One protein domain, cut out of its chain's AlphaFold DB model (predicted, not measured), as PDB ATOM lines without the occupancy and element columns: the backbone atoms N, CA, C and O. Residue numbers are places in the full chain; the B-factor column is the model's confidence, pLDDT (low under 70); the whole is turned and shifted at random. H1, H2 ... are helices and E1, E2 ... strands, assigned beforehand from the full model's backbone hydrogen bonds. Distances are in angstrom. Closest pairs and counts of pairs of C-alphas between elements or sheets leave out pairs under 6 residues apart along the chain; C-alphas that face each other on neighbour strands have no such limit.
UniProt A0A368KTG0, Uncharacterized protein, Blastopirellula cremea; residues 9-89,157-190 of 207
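Overview. This is residues 9 to 89 and 157 to 190 of the 207 residues of an uncharacterized protein of Blastopirellula cremea (UniProt A0A368KTG0). A long, twisted two-stranded hairpin, E1 and E2, makes the longest axis; H1 folds back and packs alongside it over the half where E1 begins and E2 ends. Near the hairpin's turn, H2 and the very short strand E3 make a small head, and from there H3 runs off as an arm whose residues 184 to 190 stick out free. The printed part has 115 residues, with three named helices and three named strands in the order E1 E2 H1 H2 E3 H3. The sheet has the order E1 - E2 - E3, all antiparallel, and the class is mixed, helices and strands. The whole is loose, with a radius of gyration of the C-alphas of 19.5 A, and spans 60 by 39 by 19 A.

Along the chain. Find C-alpha 10 at (-21.877, 33.197, 14.343); from there E1, residues 10 to 26, runs 48.7 A. After a short link, E2, residues 33 to 49, runs 49.6 A. A tight link leads to H1, residues 54 to 75, 31.3 A long, ending at C-alpha 75 at (-8.705, 47.818, 40.422). Residues 76 to 89 hold no named element. Beyond the cut come H2, residues 160 to 169, 14.6 A, and E3, residues 170 to 172, 6.4 A. H3, residues 174 to 190, runs 24.8 A and ends at C-alpha 190 at (-21.202, 31.318, 53.388).

Arrangement. Begin at the hairpin of E1 and E2, antiparallel at 167 degrees, where N 13 and O 46 are 2.8 A apart and N 38 and O 21 are 2.8 A apart, both within hydrogen-bond range. E3 is antiparallel to E2 at 137 degrees, with N 35 and O 171 within hydrogen-bond range at 2.8 A. H1 is on the sheet but at the sheet's level, with a height over the sheet of 2.4 A. Its closest C-alphas to E2 are those of Gly 44 and Ala 65, 3.7 A apart, and to E1 those of Val 15 and His 62, 5.7 A. H2 is on the sheet too; its closest C-alphas to E2 are those of Tyr 36 and His 169, 6.3 A apart. H3 is on the sheet at a height over the sheet of 12.0 A, over E1 and E2, slantwise to the strands at 34 degrees to E1 on the local plane. Its closest C-alphas to E2 are those of Phe 34 and Leu 176, 6.7 A apart. H1 and H3 are apart, and so are H2 and H3. In H1, H2 and H3, every O i to N i+4 pair is within hydrogen-bond range.

Size, cuts and confidence. Look for the two C-alphas farthest apart at Leu 52 and Asp 158, 61.2 A. Residues 90 to 156 are not printed, and C-alphas 89 and 157 are 15.5 A apart across this cut, which lies in the link from H1 to H2. Of the links printed whole, none is long. The mean pLDDT of the printed part is 97.5, and no printed residue is under 70.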
ATOM      1  N   ILE A   9     -20.762  33.626  10.314       94.31
ATOM      2  CA  ILE A   9     -19.969  32.623  11.044       94.31
ATOM      3  C   ILE A   9     -20.436  32.416  12.494       94.31
ATOM      4  O   ILE A   9     -20.038  31.447  13.137       94.31
ATOM      5  N   GLY A  10     -21.320  33.281  12.996       95.50
ATOM      6  CA  GLY A  10     -21.877  33.197  14.343       95.50
ATOM      7  C   GLY A  10     -22.443  34.528  14.828       95.50
ATOM      8  O   GLY A  10     -22.524  35.504  14.079       95.50
ATOM      9  N   GLU A  11     -22.811  34.563  16.104       96.06
ATOM     10  CA  GLU A  11     -23.260  35.762  16.819       96.06
ATOM     11  C   GLU A  11     -22.444  35.970  18.101       96.06
ATOM     12  O   GLU A  11     -22.020  35.009  18.742       96.06
ATOM     13  N   ASN A  12     -22.233  37.229  18.487       97.06
ATOM     14  CA  ASN A  12     -21.661  37.562  19.789       97.06
ATOM     15  C   ASN A  12     -22.787  37.652  20.817       97.06
ATOM     16  O   ASN A  12     -23.727  38.427  20.648       97.06
ATOM     17  N   GLN A  13     -22.671  36.875  21.888       97.69
ATOM     18  CA  GLN A  13     -23.516  36.981  23.067       97.69
ATOM     19  C   GLN A  13     -22.819  37.891  24.077       97.69
ATOM     20  O   GLN A  13     -21.689  37.616  24.480       97.69
ATOM     21  N   VAL A  14     -23.498  38.969  24.471       97.81
ATOM     22  CA  VAL A  14     -23.024  39.930  25.472       97.81
ATOM     23  C   VAL A  14     -23.956  39.867  26.672       97.81
ATOM     24  O   VAL A  14     -25.172  39.989  26.527       97.81
ATOM     25  N   VAL A  15     -23.390  39.670  27.858       98.44
ATOM     26  CA  VAL A  15     -24.127  39.626  29.124       98.44
ATOM     27  C   VAL A  15     -23.549  40.677  30.062       98.44
ATOM     28  O   VAL A  15     -22.330  40.785  30.192       98.44
ATOM     29  N   ALA A  16     -24.424  41.439  30.714       98.38
ATOM     30  CA  ALA A  16     -24.066  42.381  31.767       98.38
ATOM     31  C   ALA A  16     -24.351  41.759  33.137       98.38
ATOM     32  O   ALA A  16     -25.394  41.132  33.335       98.38
ATOM     33  N   VAL A  17     -23.429  41.936  34.079       98.56
ATOM     34  CA  VAL A  17     -23.601  41.561  35.483       98.56
ATOM     35  C   VAL A  17     -23.308  42.788  36.330       98.56
ATOM     36  O   VAL A  17     -22.299  43.466  36.134       98.56
ATOM     37  N   GLN A  18     -24.199  43.066  37.274       98.31
ATOM     38  CA  GLN A  18     -24.055  44.147  38.237       98.31
ATOM     39  C   GLN A  18     -23.710  43.568  39.601       98.31
ATOM     40  O   GLN A  18     -24.156  42.476  39.956       98.31
ATOM     41  N   GLY A  19     -22.944  44.315  40.382       97.56
ATOM     42  CA  GLY A  19     -22.710  43.966  41.769       97.56
ATOM     43  C   GLY A  19     -22.175  45.132  42.578       97.56
ATOM     44  O   GLY A  19     -21.839  46.198  42.053       97.56
ATOM     45  N   SER A  20     -22.162  44.939  43.890       97.31
ATOM     46  CA  SER A  20     -21.721  45.941  44.841       97.31
ATOM     47  C   SER A  20     -20.741  45.345  45.843       97.31
ATOM     48  O   SER A  20     -20.884  44.200  46.265       97.31
ATOM     49  N   VAL A  21     -19.727  46.124  46.210       97.06
ATOM     50  CA  VAL A  21     -18.706  45.728  47.184       97.06
ATOM     51  C   VAL A  21     -18.357  46.906  48.084       97.06
ATOM     52  O   VAL A  21     -18.287  48.052  47.635       97.06
ATOM     53  N   TRP A  22     -18.140  46.644  49.369       97.88
ATOM     54  CA  TRP A  22     -17.619  47.647  50.292       97.88
ATOM     55  C   TRP A  22     -16.100  47.727  50.173       97.88
ATOM     56  O   TRP A  22     -15.406  46.729  50.351       97.88
ATOM     57  N   LYS A  23     -15.574  48.921  49.892       97.38
ATOM     58  CA  LYS A  23     -14.131  49.175  49.846       97.38
ATOM     59  C   LYS A  23     -13.706  49.906  51.112       97.38
ATOM     60  O   LYS A  23     -14.135  51.034  51.350       97.38
ATOM     61  N   PHE A  24     -12.885  49.240  51.918       97.75
ATOM     62  CA  PHE A  24     -12.333  49.769  53.163       97.75
ATOM     63  C   PHE A  24     -11.041  50.527  52.889       97.75
ATOM     64  O   PHE A  24     -10.169  50.044  52.169       97.75
ATOM     65  N   VAL A  25     -10.925  51.720  53.460       97.81
ATOM     66  CA  VAL A  25      -9.818  52.637  53.210       97.81
ATOM     67  C   VAL A  25      -9.421  53.342  54.506       97.81
ATOM     68  O   VAL A  25     -10.265  53.869  55.229       97.81
ATOM     69  N   THR A  26      -8.118  53.407  54.772       98.38
ATOM     70  CA  THR A  26      -7.551  54.167  55.895       98.38
ATOM     71  C   THR A  26      -6.961  55.476  55.385       98.38
ATOM     72  O   THR A  26      -6.071  55.486  54.533       98.38
ATOM     73  N   CYS A  27      -7.435  56.614  55.892       98.50
ATOM     74  CA  CYS A  27      -6.925  57.920  55.473       98.50
ATOM     75  C   CYS A  27      -5.429  58.079  55.800       98.50
ATOM     76  O   CYS A  27      -5.025  57.913  56.947       98.50
ATOM     77  N   THR A  28      -4.611  58.494  54.829       98.31
ATOM     78  CA  THR A  28      -3.164  58.696  55.029       98.31
ATOM     79  C   THR A  28      -2.827  59.916  55.890       98.31
ATOM     80  O   THR A  28      -1.723  59.990  56.416       98.31
ATOM     81  N   GLN A  29      -3.754  60.873  56.033       98.00
ATOM     82  CA  GLN A  29      -3.515  62.111  56.779       98.00
ATOM     83  C   GLN A  29      -4.004  62.051  58.230       98.00
ATOM     84  O   GLN A  29      -3.313  62.529  59.123       98.00
ATOM     85  N   CYS A  30      -5.197  61.505  58.480       98.19
ATOM     86  CA  CYS A  30      -5.773  61.442  59.831       98.19
ATOM     87  C   CYS A  30      -5.897  60.022  60.394       98.19
ATOM     88  O   CYS A  30      -6.396  59.877  61.505       98.19
ATOM     89  N   HIS A  31      -5.490  58.992  59.643       98.31
ATOM     90  CA  HIS A  31      -5.555  57.574  60.035       98.31
ATOM     91  C   HIS A  31      -6.954  57.056  60.397       98.31
ATOM     92  O   HIS A  31      -7.092  55.983  60.969       98.31
ATOM     93  N   GLN A  32      -8.003  57.797  60.037       98.25
ATOM     94  CA  GLN A  32      -9.375  57.352  60.222       98.25
ATOM     95  C   GLN A  32      -9.739  56.324  59.148       98.25
ATOM     96  O   GLN A  32      -9.612  56.611  57.951       98.25
ATOM     97  N   ASP A  33     -10.245  55.176  59.587       98.44
ATOM     98  CA  ASP A  33     -10.859  54.175  58.720       98.44
ATOM     99  C   ASP A  33     -12.253  54.625  58.279       98.44
ATOM    100  O   ASP A  33     -13.048  55.149  59.073       98.44
ATOM    101  N   PHE A  34     -12.546  54.398  57.005       98.50
ATOM    102  CA  PHE A  34     -13.859  54.585  56.407       98.50
ATOM    103  C   PHE A  34     -14.074  53.559  55.289       98.50
ATOM    104  O   PHE A  34     -13.127  52.967  54.773       98.50
ATOM    105  N   ALA A  35     -15.327  53.342  54.908       98.31
ATOM    106  CA  ALA A  35     -15.686  52.504  53.773       98.31
ATOM    107  C   ALA A  35     -16.663  53.226  52.851       98.31
ATOM    108  O   ALA A  35     -17.470  54.037  53.304       98.31
ATOM    109  N   TYR A  36     -16.610  52.915  51.562       98.06
ATOM    110  CA  TYR A  36     -17.610  53.348  50.589       98.06
ATOM    111  C   TYR A  36     -18.141  52.154  49.802       98.06
ATOM    112  O   TYR A  36     -17.435  51.163  49.595       98.06
ATOM    113  N   LEU A  37     -19.402  52.251  49.381       97.81
ATOM    114  CA  LEU A  37     -20.040  51.234  48.556       97.81
ATOM    115  C   LEU A  37     -19.674  51.482  47.096       97.81
ATOM    116  O   LEU A  37     -20.024  52.515  46.526       97.81
ATOM    117  N   LEU A  38     -18.982  50.527  46.495       97.62
ATOM    118  CA  LEU A  38     -18.644  50.530  45.087       97.62
ATOM    119  C   LEU A  38     -19.705  49.724  44.335       97.62
ATOM    120  O   LEU A  38     -19.852  48.532  44.582       97.62
ATOM    121  N   GLN A  39     -20.456  50.373  43.447       97.62
ATOM    122  CA  GLN A  39     -21.426  49.725  42.559       97.62
ATOM    123  C   GLN A  39     -20.828  49.669  41.158       97.62
ATOM    124  O   GLN A  39     -20.487  50.714  40.605       97.62
ATOM    125  N   LEU A  40     -20.674  48.466  40.608       97.69
ATOM    126  CA  LEU A  40     -20.046  48.245  39.308       97.69
ATOM    127  C   LEU A  40     -20.949  47.417  38.404       97.69
ATOM    128  O   LEU A  40     -21.734  46.582  38.855       97.69
ATOM    129  N   GLU A  41     -20.769  47.630  37.108       98.12
ATOM    130  CA  GLU A  41     -21.346  46.828  36.043       98.12
ATOM    131  C   GLU A  41     -20.211  46.341  35.146       98.12
ATOM    132  O   GLU A  41     -19.359  47.124  34.722       98.12
ATOM    133  N   ALA A  42     -20.187  45.038  34.879       98.31
ATOM    134  CA  ALA A  42     -19.206  44.425  34.003       98.31
ATOM    135  C   ALA A  42     -19.894  43.641  32.890       98.31
ATOM    136  O   ALA A  42     -20.919  42.989  33.096       98.31
ATOM    137  N   PHE A  43     -19.274  43.670  31.715       98.38
ATOM    138  CA  PHE A  43     -19.737  42.956  30.534       98.38
ATOM    139  C   PHE A  43     -18.844  41.748  30.269       98.38
ATOM    140  O   PHE A  43     -17.625  41.790  30.467       98.38
ATOM    141  N   GLY A  44     -19.460  40.666  29.817       98.25
ATOM    142  CA  GLY A  44     -18.783  39.475  29.338       98.25
ATOM    143  C   GLY A  44     -19.294  39.107  27.961       98.25
ATOM    144  O   GLY A  44     -20.492  39.196  27.689       98.25
ATOM    145  N   GLU A  45     -18.371  38.696  27.100       98.19
ATOM    146  CA  GLU A  45     -18.663  38.344  25.715       98.19
ATOM    147  C   GLU A  45     -18.254  36.897  25.438       98.19
ATOM    148  O   GLU A  45     -17.222  36.417  25.924       98.19
ATOM    149  N   ALA A  46     -19.068  36.203  24.646       98.12
ATOM    150  CA  ALA A  46     -18.756  34.891  24.097       98.12
ATOM    151  C   ALA A  46     -19.324  34.758  22.680       98.12
ATOM    152  O   ALA A  46     -20.395  35.279  22.373       98.12
ATOM    153  N   HIS A  47     -18.610  34.044  21.812       97.50
ATOM    154  CA  HIS A  47     -19.021  33.845  20.426       97.50
ATOM    155  C   HIS A  47     -19.765  32.515  20.259       97.50
ATOM    156  O   HIS A  47     -19.230  31.452  20.576       97.50
ATOM    157  N   ASN A  48     -20.990  32.565  19.733       96.69
ATOM    158  CA  ASN A  48     -21.775  31.391  19.367       96.69
ATOM    159  C   ASN A  48     -21.452  30.990  17.921       96.69
ATOM    160  O   ASN A  48     -22.137  31.384  16.971       96.69
ATOM    161  N   THR A  49     -20.365  30.238  17.760       95.62
ATOM    162  CA  THR A  49     -19.897  29.793  16.441       95.62
ATOM    163  C   THR A  49     -20.949  28.893  15.792       95.62
ATOM    164  O   THR A  49     -21.391  27.912  16.391       95.62
ATOM    165  N   PHE A  50     -21.355  29.225  14.564       94.25
ATOM    166  CA  PHE A  50     -22.378  28.500  13.796       94.25
ATOM    167  C   PHE A  50     -23.745  28.337  14.487       94.25
ATOM    168  O   PHE A  50     -24.531  27.488  14.075       94.25
ATOM    169  N   TYR A  51     -24.054  29.149  15.502       94.56
ATOM    170  CA  TYR A  51     -25.336  29.115  16.220       94.56
ATOM    171  C   TYR A  51     -25.655  27.775  16.910       94.56
ATOM    172  O   TYR A  51     -26.818  27.492  17.195       94.56
ATOM    173  N   LEU A  52     -24.640  26.944  17.173       95.19
ATOM    174  CA  LEU A  52     -24.836  25.578  17.666       95.19
ATOM    175  C   LEU A  52     -25.206  25.520  19.150       95.19
ATOM    176  O   LEU A  52     -25.915  24.603  19.556       95.19
ATOM    177  N   ASP A  53     -24.735  26.476  19.955       95.69
ATOM    178  CA  ASP A  53     -24.900  26.440  21.409       95.69
ATOM    179  C   ASP A  53     -25.103  27.842  21.993       95.69
ATOM    180  O   ASP A  53     -24.209  28.493  22.554       95.69
ATOM    181  N   LYS A  54     -26.334  28.332  21.843       96.56
ATOM    182  CA  LYS A  54     -26.723  29.633  22.387       96.56
ATOM    183  C   LYS A  54     -26.671  29.650  23.917       96.56
ATOM    184  O   LYS A  54     -26.247  30.639  24.505       96.56
ATOM    185  N   GLU A  55     -27.072  28.561  24.566       97.12
ATOM    186  CA  GLU A  55     -27.098  28.491  26.029       97.12
ATOM    187  C   GLU A  55     -25.688  28.422  26.619       97.12
ATOM    188  O   GLU A  55     -25.389  29.120  27.589       97.12
ATOM    189  N   GLY A  56     -24.797  27.618  26.035       96.75
ATOM    190  CA  GLY A  56     -23.409  27.526  26.468       96.75
ATOM    191  C   GLY A  56     -22.643  28.819  26.236       96.75
ATOM    192  O   GLY A  56     -21.956  29.283  27.145       96.75
ATOM    193  N   SER A  57     -22.818  29.472  25.081       96.94
ATOM    194  CA  SER A  57     -22.222  30.797  24.847       96.94
ATOM    195  C   SER A  57     -22.746  31.845  25.833       96.94
ATOM    196  O   SER A  57     -21.950  32.595  26.393       96.94
ATOM    197  N   GLN A  58     -24.043  31.853  26.154       97.69
ATOM    198  CA  GLN A  58     -24.591  32.751  27.175       97.69
ATOM    199  C   GLN A  58     -24.015  32.471  28.575       97.69
ATOM    200  O   GLN A  58     -23.636  33.408  29.282       97.69
ATOM    201  N   LYS A  59     -23.891  31.198  28.976       97.88
ATOM    202  CA  LYS A  59     -23.254  30.805  30.246       97.88
ATOM    203  C   LYS A  59     -21.788  31.237  30.296       97.88
ATOM    204  O   LYS A  59     -21.350  31.789  31.302       97.88
ATOM    205  N   LEU A  60     -21.038  31.039  29.211       97.69
ATOM    206  CA  LEU A  60     -19.644  31.477  29.106       97.69
ATOM    207  C   LEU A  60     -19.518  33.003  29.198       97.69
ATOM    208  O   LEU A  60     -18.676  33.493  29.952       97.69
ATOM    209  N   ALA A  61     -20.377  33.751  28.501       98.06
ATOM    210  CA  ALA A  61     -20.430  35.209  28.588       98.06
ATOM    211  C   ALA A  61     -20.717  35.669  30.026       98.06
ATOM    212  O   ALA A  61     -20.051  36.571  30.526       98.06
ATOM    213  N   HIS A  62     -21.631  35.000  30.732       98.44
ATOM    214  CA  HIS A  62     -21.908  35.287  32.138       98.44
ATOM    215  C   HIS A  62     -20.691  35.030  33.046       98.44
ATOM    216  O   HIS A  62     -20.341  35.887  33.855       98.44
ATOM    217  N   VAL A  63     -19.983  33.903  32.881       98.12
ATOM    218  CA  VAL A  63     -18.739  33.627  33.632       98.12
ATOM    219  C   VAL A  63     -17.664  34.679  33.328       98.12
ATOM    220  O   VAL A  63     -16.950  35.120  34.231       98.12
ATOM    221  N   HIS A  64     -17.544  35.119  32.072       98.31
ATOM    222  CA  HIS A  64     -16.643  36.212  31.699       98.31
ATOM    223  C   HIS A  64     -17.033  37.532  32.369       98.31
ATOM    224  O   HIS A  64     -16.156  38.209  32.905       98.31
ATOM    225  N   ALA A  65     -18.324  37.866  32.402       98.31
ATOM    226  CA  ALA A  65     -18.832  39.068  33.053       98.31
ATOM    227  C   ALA A  65     -18.527  39.053  34.559       98.31
ATOM    228  O   ALA A  65     -17.981  40.020  35.080       98.31
ATOM    229  N   GLN A  66     -18.769  37.927  35.239       98.25
ATOM    230  CA  GLN A  66     -18.440  37.754  36.658       98.25
ATOM    231  C   GLN A  66     -16.936  37.887  36.930       98.25
ATOM    232  O   GLN A  66     -16.531  38.571  37.869       98.25
ATOM    233  N   ARG A  67     -16.087  37.282  36.090       98.12
ATOM    234  CA  ARG A  67     -14.626  37.414  36.212       98.12
ATOM    235  C   ARG A  67     -14.172  38.860  36.006       98.12
ATOM    236  O   ARG A  67     -13.280  39.324  36.713       98.12
ATOM    237  N   ASN A  68     -14.756  39.561  35.039       98.06
ATOM    238  CA  ASN A  68     -14.457  40.969  34.792       98.06
ATOM    239  C   ASN A  68     -14.905  41.840  35.969       98.06
ATOM    240  O   ASN A  68     -14.136  42.693  36.400       98.06
ATOM    241  N   LEU A  69     -16.078  41.567  36.543       98.25
ATOM    242  CA  LEU A  69     -16.580  42.252  37.733       98.25
ATOM    243  C   LEU A  69     -15.630  42.083  38.926       98.25
ATOM    244  O   LEU A  69     -15.257  43.071  39.552       98.25
ATOM    245  N   ALA A  70     -15.157  40.858  39.177       96.94
ATOM    246  CA  ALA A  70     -14.179  40.579  40.229       96.94
ATOM    247  C   ALA A  70     -12.872  41.368  40.031       96.94
ATOM    248  O   ALA A  70     -12.388  42.014  40.957       96.94
ATOM    249  N   LYS A  71     -12.345  41.410  38.799       97.31
ATOM    250  CA  LYS A  71     -11.170  42.237  38.473       97.31
ATOM    251  C   LYS A  71     -11.434  43.728  38.679       97.31
ATOM    252  O   LYS A  71     -10.537  44.456  39.102       97.31
ATOM    253  N   MET A  72     -12.632  44.208  38.355       97.06
ATOM    254  CA  MET A  72     -12.983  45.611  38.556       97.06
ATOM    255  C   MET A  72     -13.071  45.965  40.046       97.06
ATOM    256  O   MET A  72     -12.648  47.056  40.411       97.06
ATOM    257  N   TYR A  73     -13.523  45.060  40.921       95.88
ATOM    258  CA  TYR A  73     -13.534  45.307  42.370       95.88
ATOM    259  C   TYR A  73     -12.144  45.593  42.947       95.88
ATOM    260  O   TYR A  73     -11.994  46.474  43.796       95.88
ATOM    261  N   GLU A  74     -11.124  44.892  42.458       95.25
ATOM    262  CA  GLU A  74      -9.741  45.092  42.895       95.25
ATOM    263  C   GLU A  74      -9.186  46.433  42.395       95.25
ATOM    264  O   GLU A  74      -8.606  47.203  43.164       95.25
ATOM    265  N   ASN A  75      -9.415  46.742  41.116       95.62
ATOM    266  CA  ASN A  75      -8.705  47.818  40.422       95.62
ATOM    267  C   ASN A  75      -9.441  49.165  40.410       95.62
ATOM    268  O   ASN A  75      -8.801  50.208  40.298       95.62
ATOM    269  N   VAL A  76     -10.773  49.186  40.510       96.62
ATOM    270  CA  VAL A  76     -11.539  50.436  40.430       96.62
ATOM    271  C   VAL A  76     -11.488  51.170  41.770       96.62
ATOM    272  O   VAL A  76     -11.745  50.617  42.846       96.62
ATOM    273  N   VAL A  77     -11.158  52.457  41.708       97.00
ATOM    274  CA  VAL A  77     -11.145  53.373  42.850       97.00
ATOM    275  C   VAL A  77     -12.039  54.554  42.512       97.00
ATOM    276  O   VAL A  77     -11.874  55.186  41.476       97.00
ATOM    277  N   VAL A  78     -12.992  54.853  43.393       96.94
ATOM    278  CA  VAL A  78     -13.863  56.022  43.250       96.94
ATOM    279  C   VAL A  78     -13.308  57.122  44.148       96.94
ATOM    280  O   VAL A  78     -13.163  56.886  45.354       96.94
ATOM    281  N   PRO A  79     -12.985  58.311  43.606       97.44
ATOM    282  CA  PRO A  79     -12.372  59.381  44.376       97.44
ATOM    283  C   PRO A  79     -13.342  59.914  45.431       97.44
ATOM    284  O   PRO A  79     -14.197  60.760  45.170       97.44
ATOM    285  N   THR A  80     -13.182  59.426  46.658       97.69
ATOM    286  CA  THR A  80     -14.053  59.751  47.787       97.69
ATOM    287  C   THR A  80     -13.208  60.379  48.889       97.69
ATOM    288  O   THR A  80     -12.293  59.729  49.395       97.69
ATOM    289  N   PRO A  81     -13.453  61.646  49.267       98.31
ATOM    290  CA  PRO A  81     -12.614  62.320  50.247       98.31
ATOM    291  C   PRO A  81     -12.843  61.738  51.642       98.31
ATOM    292  O   PRO A  81     -13.947  61.301  51.974       98.31
ATOM    293  N   CYS A  82     -11.818  61.804  52.493       98.56
ATOM    294  CA  CYS A  82     -11.949  61.383  53.880       98.56
ATOM    295  C   CYS A  82     -13.077  62.175  54.577       98.56
ATOM    296  O   CYS A  82     -13.031  63.409  54.592       98.56
ATOM    297  N   PRO A  83     -14.050  61.513  55.225       98.38
ATOM    298  CA  PRO A  83     -15.153  62.200  55.905       98.38
ATOM    299  C   PRO A  83     -14.702  63.072  57.096       98.38
ATOM    300  O   PRO A  83     -15.410  64.007  57.481       98.38
ATOM    301  N   CYS A  84     -13.515  62.804  57.662       98.25
ATOM    302  CA  CYS A  84     -12.952  63.528  58.808       98.25
ATOM    303  C   CYS A  84     -12.217  64.805  58.394       98.25
ATOM    304  O   CYS A  84     -12.575  65.907  58.811       98.25
ATOM    305  N   CYS A  85     -11.186  64.667  57.558       98.25
ATOM    306  CA  CYS A  85     -10.311  65.778  57.183       98.25
ATOM    307  C   CYS A  85     -10.583  66.339  55.779       98.25
ATOM    308  O   CYS A  85     -10.146  67.449  55.484       98.25
ATOM    309  N   GLY A  86     -11.324  65.625  54.928       98.19
ATOM    310  CA  GLY A  86     -11.599  66.027  53.546       98.19
ATOM    311  C   GLY A  86     -10.439  65.784  52.576       98.19
ATOM    312  O   GLY A  86     -10.461  66.345  51.482       98.19
ATOM    313  N   TYR A  87      -9.424  65.008  52.970       98.44
ATOM    314  CA  TYR A  87      -8.258  64.690  52.142       98.44
ATOM    315  C   TYR A  87      -8.549  63.544  51.165       98.44
ATOM    316  O   TYR A  87      -9.138  62.532  51.556       98.44
ATOM    317  N   TYR A  88      -8.115  63.692  49.914       98.31
ATOM    318  CA  TYR A  88      -8.075  62.633  48.907       98.31
ATOM    319  C   TYR A  88      -6.734  61.901  48.959       98.31
ATOM    320  O   TYR A  88      -5.677  62.533  48.967       98.31
ATOM    321  N   GLN A  89      -6.776  60.569  48.937       97.81
ATOM    322  CA  GLN A  89      -5.574  59.740  48.831       97.81
ATOM    323  C   GLN A  89      -4.885  59.904  47.475       97.81
ATOM    324  O   GLN A  89      -5.525  60.267  46.494       97.81
ATOM    325  N   GLY A 157      -7.160  74.281  48.805       95.19
ATOM    326  CA  GLY A 157      -8.408  75.008  49.060       95.19
ATOM    327  C   GLY A 157      -9.183  74.523  50.289       95.19
ATOM    328  O   GLY A 157      -8.644  73.822  51.144       95.19
ATOM    329  N   ASP A 158     -10.443  74.949  50.384       97.38
ATOM    330  CA  ASP A 158     -11.305  74.702  51.543       97.38
ATOM    331  C   ASP A 158     -11.659  73.203  51.679       97.38
ATOM    332  O   ASP A 158     -12.216  72.617  50.743       97.38
ATOM    333  N   PRO A 159     -11.349  72.554  52.818       97.81
ATOM    334  CA  PRO A 159     -11.692  71.155  53.049       97.81
ATOM    335  C   PRO A 159     -13.176  70.920  53.360       97.81
ATOM    336  O   PRO A 159     -13.635  69.787  53.216       97.81
ATOM    337  N   GLU A 160     -13.944  71.928  53.780       98.12
ATOM    338  CA  GLU A 160     -15.317  71.724  54.270       98.12
ATOM    339  C   GLU A 160     -16.281  71.123  53.229       98.12
ATOM    340  O   GLU A 160     -16.996  70.169  53.560       98.12
ATOM    341  N   PRO A 161     -16.295  71.566  51.955       97.75
ATOM    342  CA  PRO A 161     -17.109  70.925  50.923       97.75
ATOM    343  C   PRO A 161     -16.742  69.451  50.715       97.75
ATOM    344  O   PRO A 161     -17.622  68.609  50.533       97.75
ATOM    345  N   ARG A 162     -15.444  69.125  50.795       97.69
ATOM    346  CA  ARG A 162     -14.943  67.755  50.641       97.69
ATOM    347  C   ARG A 162     -15.352  66.882  51.820       97.69
ATOM    348  O   ARG A 162     -15.822  65.773  51.605       97.69
ATOM    349  N   LYS A 163     -15.268  67.390  53.053       98.25
ATOM    350  CA  LYS A 163     -15.754  66.673  54.243       98.25
ATOM    351  C   LYS A 163     -17.232  66.318  54.115       98.25
ATOM    352  O   LYS A 163     -17.594  65.166  54.330       98.25
ATOM    353  N   ARG A 164     -18.078  67.266  53.691       98.06
ATOM    354  CA  ARG A 164     -19.516  67.013  53.474       98.06
ATOM    355  C   ARG A 164     -19.761  65.952  52.404       98.06
ATOM    356  O   ARG A 164     -20.640  65.112  52.573       98.06
ATOM    357  N   LEU A 165     -18.982  65.975  51.321       97.62
ATOM    358  CA  LEU A 165     -19.052  64.951  50.280       97.62
ATOM    359  C   LEU A 165     -18.665  63.573  50.840       97.62
ATOM    360  O   LEU A 165     -19.412  62.614  50.660       97.62
ATOM    361  N   GLY A 166     -17.558  63.484  51.581       97.62
ATOM    362  CA  GLY A 166     -17.118  62.246  52.226       97.62
ATOM    363  C   GLY A 166     -18.175  61.700  53.183       97.62
ATOM    364  O   GLY A 166     -18.561  60.541  53.088       97.62
ATOM    365  N   GLN A 167     -18.737  62.555  54.038       97.81
ATOM    366  CA  GLN A 167     -19.783  62.186  55.002       97.81
ATOM    367  C   GLN A 167     -21.066  61.658  54.348       97.81
ATOM    368  O   GLN A 167     -21.782  60.868  54.958       97.81
ATOM    369  N   LYS A 168     -21.368  62.087  53.118       97.50
ATOM    370  CA  LYS A 168     -22.539  61.620  52.367       97.50
ATOM    371  C   LYS A 168     -22.329  60.234  51.749       97.50
ATOM    372  O   LYS A 168     -23.291  59.482  51.628       97.50
ATOM    373  N   HIS A 169     -21.104  59.920  51.328       97.06
ATOM    374  CA  HIS A 169     -20.798  58.736  50.515       97.06
ATOM    375  C   HIS A 169     -20.038  57.631  51.261       97.06
ATOM    376  O   HIS A 169     -19.777  56.581  50.679       97.06
ATOM    377  N   THR A 170     -19.687  57.845  52.531       97.88
ATOM    378  CA  THR A 170     -18.888  56.895  53.314       97.88
ATOM    379  C   THR A 170     -19.564  56.503  54.623       97.88
ATOM    380  O   THR A 170     -20.336  57.264  55.212       97.88
ATOM    381  N   LEU A 171     -19.238  55.300  55.088       98.19
ATOM    382  CA  LEU A 171     -19.475  54.835  56.447       98.19
ATOM    383  C   LEU A 171     -18.168  54.929  57.237       98.19
ATOM    384  O   LEU A 171     -17.089  54.660  56.717       98.19
ATOM    385  N   TRP A 172     -18.267  55.340  58.494       98.12
ATOM    386  CA  TRP A 172     -17.137  55.628  59.381       98.12
ATOM    387  C   TRP A 172     -17.584  55.567  60.847       98.12
ATOM    388  O   TRP A 172     -18.787  55.605  61.132       98.12
ATOM    389  N   GLY A 173     -16.623  55.492  61.771       96.94
ATOM    390  CA  GLY A 173     -16.895  55.402  63.209       96.94
ATOM    391  C   GLY A 173     -17.707  54.153  63.563       96.94
ATOM    392  O   GLY A 173     -17.493  53.093  62.987       96.94
ATOM    393  N   GLU A 174     -18.685  54.288  64.459       97.81
ATOM    394  CA  GLU A 174     -19.539  53.177  64.921       97.81
ATOM    395  C   GLU A 174     -20.249  52.439  63.772       97.81
ATOM    396  O   GLU A 174     -20.334  51.215  63.770       97.81
ATOM    397  N   LYS A 175     -20.684  53.166  62.732       97.69
ATOM    398  CA  LYS A 175     -21.338  52.557  61.561       97.69
ATOM    399  C   LYS A 175     -20.411  51.627  60.781       97.69
ATOM    400  O   LYS A 175     -20.889  50.700  60.138       97.69
ATOM    401  N   LEU A 176     -19.108  51.907  60.790       98.00
ATOM    402  CA  LEU A 176     -18.123  51.073  60.112       98.00
ATOM    403  C   LEU A 176     -17.898  49.763  60.865       98.00
ATOM    404  O   LEU A 176     -17.797  48.719  60.231       98.00
ATOM    405  N   GLU A 177     -17.850  49.819  62.195       98.06
ATOM    406  CA  GLU A 177     -17.693  48.624  63.028       98.06
ATOM    407  C   GLU A 177     -18.903  47.695  62.895       98.06
ATOM    408  O   GLU A 177     -18.729  46.506  62.642       98.06
ATOM    409  N   ILE A 178     -20.124  48.245  62.907       98.31
ATOM    410  CA  ILE A 178     -21.347  47.466  62.646       98.31
ATOM    411  C   ILE A 178     -21.274  46.778  61.277       98.31
ATOM    412  O   ILE A 178     -21.550  45.585  61.169       98.31
ATOM    413  N   LEU A 179     -20.855  47.504  60.235       97.75
ATOM    414  CA  LEU A 179     -20.702  46.927  58.899       97.75
ATOM    415  C   LEU A 179     -19.664  45.790  58.885       97.75
ATOM    416  O   LEU A 179     -19.893  44.764  58.250       97.75
ATOM    417  N   ARG A 180     -18.528  45.952  59.573       98.25
ATOM    418  CA  ARG A 180     -17.494  44.908  59.674       98.25
ATOM    419  C   ARG A 180     -18.037  43.654  60.356       98.25
ATOM    420  O   ARG A 180     -17.801  42.553  59.869       98.25
ATOM    421  N   GLU A 181     -18.796  43.813  61.437       98.25
ATOM    422  CA  GLU A 181     -19.440  42.697  62.139       98.25
ATOM    423  C   GLU A 181     -20.516  42.001  61.295       98.25
ATOM    424  O   GLU A 181     -20.698  40.786  61.387       98.25
ATOM    425  N   GLU A 182     -21.267  42.748  60.484       98.19
ATOM    426  CA  GLU A 182     -22.237  42.184  59.541       98.19
ATOM    427  C   GLU A 182     -21.553  41.373  58.439       98.19
ATOM    428  O   GLU A 182     -21.953  40.236  58.191       98.19
ATOM    429  N   LEU A 183     -20.492  41.912  57.833       97.25
ATOM    430  CA  LEU A 183     -19.736  41.211  56.793       97.25
ATOM    431  C   LEU A 183     -19.039  39.964  57.338       97.25
ATOM    432  O   LEU A 183     -19.147  38.905  56.730       97.25
ATOM    433  N   ALA A 184     -18.421  40.041  58.519       97.50
ATOM    434  CA  ALA A 184     -17.790  38.882  59.150       97.50
ATOM    435  C   ALA A 184     -18.799  37.757  59.448       97.50
ATOM    436  O   ALA A 184     -18.481  36.576  59.315       97.50
ATOM    437  N   ARG A 185     -20.036  38.107  59.833       98.19
ATOM    438  CA  ARG A 185     -21.115  37.125  60.027       98.19
ATOM    439  C   ARG A 185     -21.581  36.505  58.710       98.19
ATOM    440  O   ARG A 185     -21.820  35.302  58.692       98.19
ATOM    441  N   ALA A 186     -21.698  37.301  57.647       96.81
ATOM    442  CA  ALA A 186     -22.081  36.817  56.321       96.81
ATOM    443  C   ALA A 186     -21.018  35.872  55.729       96.81
ATOM    444  O   ALA A 186     -21.340  34.779  55.275       96.81
ATOM    445  N   GLU A 187     -19.739  36.236  55.826       95.88
ATOM    446  CA  GLU A 187     -18.633  35.374  55.390       95.88
ATOM    447  C   GLU A 187     -18.612  34.047  56.163       95.88
ATOM    448  O   GLU A 187     -18.434  32.981  55.575       95.88
ATOM    449  N   ALA A 188     -18.856  34.083  57.479       97.12
ATOM    450  CA  ALA A 188     -18.936  32.872  58.290       97.12
ATOM    451  C   ALA A 188     -20.115  31.963  57.891       97.12
ATOM    452  O   ALA A 188     -19.967  30.739  57.922       97.12
ATOM    453  N   SER A 189     -21.270  32.527  57.510       97.38
ATOM    454  CA  SER A 189     -22.401  31.724  57.026       97.38
ATOM    455  C   SER A 189     -22.131  31.087  55.665       97.38
ATOM    456  O   SER A 189     -22.445  29.910  55.492       97.38
ATOM    457  N   ASP A 190     -21.500  31.814  54.739       96.25
ATOM    458  CA  ASP A 190     -21.202  31.318  53.388       96.25
ATOM    459  C   ASP A 190     -20.199  30.151  53.423       96.25
ATOM    460  O   ASP A 190     -20.340  29.156  52.701       96.25
TER     461      ASP A 190